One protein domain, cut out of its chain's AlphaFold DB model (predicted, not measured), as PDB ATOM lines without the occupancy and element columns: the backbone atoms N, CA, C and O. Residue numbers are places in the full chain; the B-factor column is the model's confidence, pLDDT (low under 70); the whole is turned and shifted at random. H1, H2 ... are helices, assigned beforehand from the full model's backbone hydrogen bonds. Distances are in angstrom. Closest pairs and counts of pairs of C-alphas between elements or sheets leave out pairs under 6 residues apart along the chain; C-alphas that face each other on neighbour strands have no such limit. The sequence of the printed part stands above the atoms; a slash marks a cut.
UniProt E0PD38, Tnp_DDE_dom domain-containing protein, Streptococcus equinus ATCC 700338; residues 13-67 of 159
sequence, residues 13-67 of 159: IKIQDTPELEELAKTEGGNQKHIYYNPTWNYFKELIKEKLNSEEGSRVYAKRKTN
ATOM      1  N   ILE A  13     163.361 -75.627  42.090       42.66
ATOM      2  CA  ILE A  13     162.390 -76.561  41.515       42.66
ATOM      3  C   ILE A  13     161.085 -76.258  42.255       42.66
ATOM      4  O   ILE A  13     160.718 -76.926  43.219       42.66
ATOM      5  N   LYS A  14     160.437 -75.149  41.881       40.62
ATOM      6  CA  LYS A  14     159.024 -74.966  42.178       40.62
ATOM      7  C   LYS A  14     158.347 -76.254  41.731       40.62
ATOM      8  O   LYS A  14     158.655 -76.756  40.651       40.62
ATOM      9  N   ILE A  15     157.499 -76.793  42.597       51.62
ATOM     10  CA  ILE A  15     156.482 -77.783  42.246       51.62
ATOM     11  C   ILE A  15     155.984 -77.396  40.849       51.62
ATOM     12  O   ILE A  15     155.561 -76.257  40.665       51.62
ATOM     13  N   GLN A  16     156.212 -78.254  39.853       49.66
ATOM     14  CA  GLN A  16     155.811 -77.962  38.479       49.66
ATOM     15  C   GLN A  16     154.300 -77.707  38.526       49.66
ATOM     16  O   GLN A  16     153.559 -78.588  38.948       49.66
ATOM     17  N   ASP A  17     153.846 -76.508  38.159       60.59
ATOM     18  CA  ASP A  17     152.437 -76.108  38.323       60.59
ATOM     19  C   ASP A  17     151.474 -76.946  37.443       60.59
ATOM     20  O   ASP A  17     150.257 -76.885  37.610       60.59
ATOM     21  N   THR A  18     152.018 -77.761  36.524       73.25
ATOM     22  CA  THR A  18     151.284 -78.554  35.529       73.25
ATOM     23  C   THR A  18     151.708 -80.034  35.568       73.25
ATOM     24  O   THR A  18     152.911 -80.312  35.503       73.25
ATOM     25  N   PRO A  19     150.765 -81.001  35.590       76.88
ATOM     26  CA  PRO A  19     151.069 -82.436  35.717       76.88
ATOM     27  C   PRO A  19     151.924 -83.000  34.567       76.88
ATOM     28  O   PRO A  19     152.776 -83.857  34.791       76.88
ATOM     29  N   GLU A  20     151.773 -82.465  33.353       77.94
ATOM     30  CA  GLU A  20     152.543 -82.880  32.167       77.94
ATOM     31  C   GLU A  20     154.057 -82.635  32.317       77.94
ATOM     32  O   GLU A  20     154.890 -83.422  31.868       77.94
ATOM     33  N   LEU A  21     154.448 -81.544  32.985       71.81
ATOM     34  CA  LEU A  21     155.857 -81.189  33.177       71.81
ATOM     35  C   LEU A  21     156.531 -82.039  34.259       71.81
ATOM     36  O   LEU A  21     157.753 -82.211  34.248       71.81
ATOM     37  N   GLU A  22     155.749 -82.568  35.199       74.31
ATOM     38  CA  GLU A  22     156.233 -83.501  36.212       74.31
ATOM     39  C   GLU A  22     156.527 -84.877  35.602       74.31
ATOM     40  O   GLU A  22     157.542 -85.493  35.930       74.31
ATOM     41  N   GLU A  23     155.692 -85.328  34.663       79.12
ATOM     42  CA  GLU A  23     155.923 -86.553  33.893       79.12
ATOM     43  C   GLU A  23     157.206 -86.448  33.053       79.12
ATOM     44  O   GLU A  23     158.068 -87.325  33.109       79.12
ATOM     45  N   LEU A  24     157.421 -85.317  32.372       79.81
ATOM     46  CA  LEU A  24     158.643 -85.068  31.594       79.81
ATOM     47  C   LEU A  24     159.916 -84.978  32.452       79.81
ATOM     48  O   LEU A  24     161.015 -85.313  31.984       79.81
ATOM     49  N   ALA A  25     159.791 -84.539  33.706       73.12
ATOM     50  CA  ALA A  25     160.895 -84.471  34.661       73.12
ATOM     51  C   ALA A  25     161.317 -85.854  35.199       73.12
ATOM     52  O   ALA A  25     162.391 -85.972  35.798       73.12
ATOM     53  N   LYS A  26     160.525 -86.904  34.945       83.50
ATOM     54  CA  LYS A  26     160.830 -88.297  35.293       83.50
ATOM     55  C   LYS A  26     161.466 -89.033  34.107       83.50
ATOM     56  O   LYS A  26     161.344 -88.655  32.942       83.50
ATOM     57  N   THR A  27     162.261 -90.048  34.416       79.56
ATOM     58  CA  THR A  27     162.862 -90.986  33.450       79.56
ATOM     59  C   THR A  27     161.819 -92.038  33.068       79.56
ATOM     60  O   THR A  27     160.848 -92.204  33.797       79.56
ATOM     61  N   GLU A  28     162.020 -92.792  31.986       79.25
ATOM     62  CA  GLU A  28     161.097 -93.870  31.568       79.25
ATOM     63  C   GLU A  28     160.807 -94.888  32.694       79.25
ATOM     64  O   GLU A  28     159.715 -95.432  32.773       79.25
ATOM     65  N   GLY A  29     161.752 -95.082  33.625       79.12
ATOM     66  CA  GLY A  29     161.579 -95.905  34.831       79.12
ATOM     67  C   GLY A  29     160.991 -95.187  36.057       79.12
ATOM     68  O   GLY A  29     161.150 -95.677  37.169       79.12
ATOM     69  N   GLY A  30     160.401 -93.998  35.907       80.56
ATOM     70  CA  GLY A  30     159.741 -93.244  36.985       80.56
ATOM     71  C   GLY A  30     160.662 -92.445  37.921       80.56
ATOM     72  O   GLY A  30     160.174 -91.684  38.753       80.56
ATOM     73  N   ASN A  31     161.986 -92.563  37.776       80.50
ATOM     74  CA  ASN A  31     162.960 -91.846  38.609       80.50
ATOM     75  C   ASN A  31     163.098 -90.369  38.219       80.50
ATOM     76  O   ASN A  31     163.160 -90.042  37.031       80.50
ATOM     77  N   GLN A  32     163.250 -89.488  39.210       79.81
ATOM     78  CA  GLN A  32     163.456 -88.057  38.985       79.81
ATOM     79  C   GLN A  32     164.779 -87.790  38.249       79.81
ATOM     80  O   GLN A  32     165.845 -88.248  38.668       79.81
ATOM     81  N   LYS A  33     164.734 -87.009  37.164       79.25
ATOM     82  CA  LYS A  33     165.940 -86.575  36.448       79.25
ATOM     83  C   LYS A  33     166.676 -85.521  37.275       79.25
ATOM     84  O   LYS A  33     166.125 -84.468  37.592       79.25
ATOM     85  N   HIS A  34     167.942 -85.781  37.587       73.06
ATOM     86  CA  HIS A  34     168.824 -84.804  38.225       73.06
ATOM     87  C   HIS A  34     169.624 -84.047  37.163       73.06
ATOM     88  O   HIS A  34     170.338 -84.653  36.365       73.06
ATOM     89  N   ILE A  35     169.530 -82.716  37.167       73.00
ATOM     90  CA  ILE A  35     170.305 -81.852  36.272       73.00
ATOM     91  C   ILE A  35     171.352 -81.123  37.105       73.00
ATOM     92  O   ILE A  35     171.027 -80.315  37.973       73.00
ATOM     93  N   TYR A  36     172.621 -81.398  36.824       75.19
ATOM     94  CA  TYR A  36     173.722 -80.626  37.378       75.19
ATOM     95  C   TYR A  36     173.964 -79.389  36.509       75.19
ATOM     96  O   TYR A  36     174.185 -79.510  35.303       75.19
ATOM     97  N   TYR A  37     173.947 -78.198  37.108       75.31
ATOM     98  CA  TYR A  37     174.290 -76.962  36.410       75.31
ATOM     99  C   TYR A  37     175.373 -76.193  37.162       75.31
ATOM    100  O   TYR A  37     175.380 -76.114  38.390       75.31
ATOM    101  N   ASN A  38     176.295 -75.601  36.401       86.94
ATOM    102  CA  ASN A  38     177.303 -74.700  36.937       86.94
ATOM    103  C   ASN A  38     176.786 -73.250  36.828       86.94
ATOM    104  O   ASN A  38     176.665 -72.745  35.705       86.94
ATOM    105  N   PRO A  39     176.494 -72.571  37.954       84.44
ATOM    106  CA  PRO A  39     175.934 -71.220  37.941       84.44
ATOM    107  C   PRO A  39     176.889 -70.200  37.310       84.44
ATOM    108  O   PRO A  39     176.461 -69.364  36.518       84.44
ATOM    109  N   THR A  40     178.191 -70.314  37.578       86.62
ATOM    110  CA  THR A  40     179.224 -69.424  37.029       86.62
ATOM    111  C   THR A  40     179.311 -69.543  35.510       86.62
ATOM    112  O   THR A  40     179.413 -68.546  34.798       86.62
ATOM    113  N   TRP A  41     179.223 -70.765  34.985       82.19
ATOM    114  CA  TRP A  41     179.227 -70.994  33.540       82.19
ATOM    115  C   TRP A  41     177.955 -70.472  32.866       82.19
ATOM    116  O   TRP A  41     178.009 -69.952  31.750       82.19
ATOM    117  N   ASN A  42     176.802 -70.595  33.531       85.75
ATOM    118  CA  ASN A  42     175.545 -70.086  32.992       85.75
ATOM    119  C   ASN A  42     175.525 -68.560  32.927       85.75
ATOM    120  O   ASN A  42     175.154 -68.014  31.894       85.75
ATOM    121  N   TYR A  43     176.057 -67.906  33.960       88.50
ATOM    122  CA  TYR A  43     176.263 -66.463  33.986       88.50
ATOM    123  C   TYR A  43     177.069 -65.968  32.773       88.50
ATOM    124  O   TYR A  43     176.620 -65.091  32.039       88.50
ATOM    125  N   PHE A  44     178.226 -66.575  32.484       93.50
ATOM    126  CA  PHE A  44     179.027 -66.165  31.324       93.50
ATOM    127  C   PHE A  44     178.341 -66.449  29.983       93.50
ATOM    128  O   PHE A  44     178.453 -65.643  29.058       93.50
ATOM    129  N   LYS A  45     177.608 -67.563  29.860       91.00
ATOM    130  CA  LYS A  45     176.815 -67.848  28.654       91.00
ATOM    131  C   LYS A  45     175.737 -66.793  28.423       91.00
ATOM    132  O   LYS A  45     175.561 -66.361  27.288       91.00
ATOM    133  N   GLU A  46     175.030 -66.393  29.473       93.19
ATOM    134  CA  GLU A  46     173.988 -65.368  29.405       93.19
ATOM    135  C   GLU A  46     174.575 -64.010  29.023       93.19
ATOM    136  O   GLU A  46     174.087 -63.406  28.072       93.19
ATOM    137  N   LEU A  47     175.695 -63.605  29.633       93.44
ATOM    138  CA  LEU A  47     176.416 -62.383  29.258       93.44
ATOM    139  C   LEU A  47     176.824 -62.362  27.780       93.44
ATOM    140  O   LEU A  47     176.662 -61.356  27.089       93.44
ATOM    141  N   ILE A  48     177.368 -63.470  27.269       92.25
ATOM    142  CA  ILE A  48     177.755 -63.574  25.857       92.25
ATOM    143  C   ILE A  48     176.517 -63.519  24.961       92.25
ATOM    144  O   ILE A  48     176.541 -62.850  23.928       92.25
ATOM    145  N   LYS A  49     175.438 -64.206  25.344       92.94
ATOM    146  CA  LYS A  49     174.177 -64.234  24.598       92.94
ATOM    147  C   LYS A  49     173.552 -62.843  24.521       92.94
ATOM    148  O   LYS A  49     173.170 -62.421  23.437       92.94
ATOM    149  N   GLU A  50     173.507 -62.119  25.631       94.06
ATOM    150  CA  GLU A  50     173.040 -60.735  25.688       94.06
ATOM    151  C   GLU A  50     173.902 -59.827  24.806       94.06
ATOM    152  O   GLU A  50     173.383 -59.103  23.957       94.06
ATOM    153  N   LYS A  51     175.231 -59.945  24.905       90.69
ATOM    154  CA  LYS A  51     176.155 -59.173  24.069       90.69
ATOM    155  C   LYS A  51     175.976 -59.469  22.578       90.69
ATOM    156  O   LYS A  51     176.034 -58.541  21.781       90.69
ATOM    157  N   LEU A  52     175.749 -60.724  22.186       90.00
ATOM    158  CA  LEU A  52     175.484 -61.104  20.791       90.00
ATOM    159  C   LEU A  52     174.114 -60.626  20.294       90.00
ATOM    160  O   LEU A  52     173.997 -60.265  19.127       90.00
ATOM    161  N   ASN A  53     173.108 -60.618  21.170       91.88
ATOM    162  CA  ASN A  53     171.749 -60.179  20.856       91.88
ATOM    163  C   ASN A  53     171.582 -58.653  20.878       91.88
ATOM    164  O   ASN A  53     170.587 -58.153  20.364       91.88
ATOM    165  N   SER A  54     172.528 -57.914  21.463       94.06
ATOM    166  CA  SER A  54     172.554 -56.453  21.376       94.06
ATOM    167  C   SER A  54     172.636 -55.989  19.916       94.06
ATOM    168  O   SER A  54     173.275 -56.640  19.088       94.06
ATOM    169  N   GLU A  55     172.036 -54.842  19.598       91.44
ATOM    170  CA  GLU A  55     172.037 -54.280  18.237       91.44
ATOM    171  C   GLU A  55     173.470 -54.095  17.699       91.44
ATOM    172  O   GLU A  55     173.800 -54.477  16.573       91.44
ATOM    173  N   GLU A  56     174.370 -53.588  18.545       89.62
ATOM    174  CA  GLU A  56     175.784 -53.412  18.213       89.62
ATOM    175  C   GLU A  56     176.498 -54.751  17.990       89.62
ATOM    176  O   GLU A  56     177.220 -54.920  17.001       89.62
ATOM    177  N   GLY A  57     176.288 -55.719  18.887       87.88
ATOM    178  CA  GLY A  57     176.882 -57.049  18.801       87.88
ATOM    179  C   GLY A  57     176.406 -57.814  17.573       87.88
ATOM    180  O   GLY A  57     177.230 -58.378  16.855       87.88
ATOM    181  N   SER A  58     175.112 -57.749  17.272       87.75
ATOM    182  CA  SER A  58     174.500 -58.321  16.075       87.75
ATOM    183  C   SER A  58     175.072 -57.687  14.804       87.75
ATOM    184  O   SER A  58     175.523 -58.394  13.898       87.75
ATOM    185  N   ARG A  59     175.196 -56.352  14.760       87.88
ATOM    186  CA  ARG A  59     175.799 -55.625  13.630       87.88
ATOM    187  C   ARG A  59     177.265 -55.996  13.404       87.88
ATOM    188  O   ARG A  59     177.700 -56.128  12.258       87.88
ATOM    189  N   VAL A  60     178.050 -56.163  14.467       85.75
ATOM    190  CA  VAL A  60     179.452 -56.611  14.381       85.75
ATOM    191  C   VAL A  60     179.532 -58.084  13.978       85.75
ATOM    192  O   VAL A  60     180.348 -58.450  13.130       85.75
ATOM    193  N   TYR A  61     178.664 -58.930  14.524       83.00
ATOM    194  CA  TYR A  61     178.599 -60.352  14.209       83.00
ATOM    195  C   TYR A  61     178.175 -60.602  12.756       83.00
ATOM    196  O   TYR A  61     178.754 -61.458  12.090       83.00
ATOM    197  N   ALA A  62     177.268 -59.796  12.199       82.06
ATOM    198  CA  ALA A  62     176.867 -59.866  10.794       82.06
ATOM    199  C   ALA A  62     178.054 -59.676   9.831       82.06
ATOM    200  O   ALA A  62     178.136 -60.349   8.801       82.06
ATOM    201  N   LYS A  63     179.037 -58.839  10.199       80.50
ATOM    202  CA  LYS A  63     180.274 -58.646   9.421       80.50
ATOM    203  C   LYS A  63     181.168 -59.891   9.401       80.50
ATOM    204  O   LYS A  63     181.956 -60.044   8.472       80.50
ATOM    205  N   ARG A  64     181.018 -60.829  10.350       65.94
ATOM    206  CA  ARG A  64     181.739 -62.117  10.334       65.94
ATOM    207  C   ARG A  64     181.304 -63.040   9.189       65.94
ATOM    208  O   ARG A  64     182.041 -63.952   8.841       65.94
ATOM    209  N   LYS A  65     180.180 -62.802   8.496       59.84
ATOM    210  CA  LYS A  65     179.930 -63.494   7.208       59.84
ATOM    211  C   LYS A  65     180.980 -63.147   6.142       59.84
ATOM    212  O   LYS A  65     181.167 -63.904   5.196       59.84
ATOM    213  N   THR A  66     181.722 -62.056   6.331       63.00
ATOM    214  CA  THR A  66     182.921 -61.680   5.569       63.00
ATOM    215  C   THR A  66     184.206 -62.145   6.276       63.00
ATOM    216  O   THR A  66     185.234 -61.479   6.228       63.00
ATOM    217  N   ASN A  67     184.173 -63.280   6.981       64.69
ATOM    218  CA  ASN A  67     185.377 -63.895   7.536       64.69
ATOM    219  C   ASN A  67     186.348 -64.330   6.420       64.69
ATOM    220  O   ASN A  67     185.986 -64.489   5.252       64.69
TER     221      ASN A  67
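What this domain is: This is residues 13 to 67 of the 159 residues of the protein "Tnp_DDE_dom domain-containing protein" of Streptococcus equinus ATCC 700338 (UniProt E0PD38). Picture a thin, open rod with no packed core: the short helix H1 is at one end, a long unnamed stretch leads away from it, and the longer helices H2 and H3 meet at a corner to make an L towards the other end. The printed part has 55 residues with three named helices, in the order H1, H2, H3, and no named strand; its class is all helix. The whole is extended, with a radius of gyration of the C-alphas of 18.5 A and spans of 50 by 22 by 22 A.

How they stand to each other: Begin at Ile 13 and go on to H1, residues 19 to 24, which touches no helix. A long link of 14 residues, 25 to 38, takes you to H2, residues 39 to 53; H1 and H2 are apart. Past Ser 54, a tight link, you reach H3, residues 55 to 66. H2 and H3 only just touch, only at the corner by their link, with 3 pairs of C-alphas within 8 A; the closest C-alphas are those of Leu 52 and Ser 58, 5.6 A apart. Their lines are about perpendicular, at 78 degrees. H1 and H3 are apart. In H1 and H2 every O i to N i+4 pair is within hydrogen-bond range; in H3, 4 of 8 are.

Where its parts are: Find C-alpha 19 at (151.069, -82.436, 35.717), where H1 begins; it runs 9.0 A. Find C-alpha 39 at (175.934, -71.220, 37.941); from there H2 runs 20.8 A to C-alpha 53. H3 runs 18.3 A and ends at C-alpha 66, at (182.921, -61.680, 5.569).

The domain as a whole: The two C-alphas farthest apart are those of Gly 30 and Thr 66, 50.2 A. Residues 36 to 47, of which 39 to 47 belong to H2, stand free, as do residues 62 to 67, of which 62 to 66 belong to H3. The printed part has no cut. Its mean pLDDT is 79.1; look for values under 70 at residues 13 to 17 and 64 to 67.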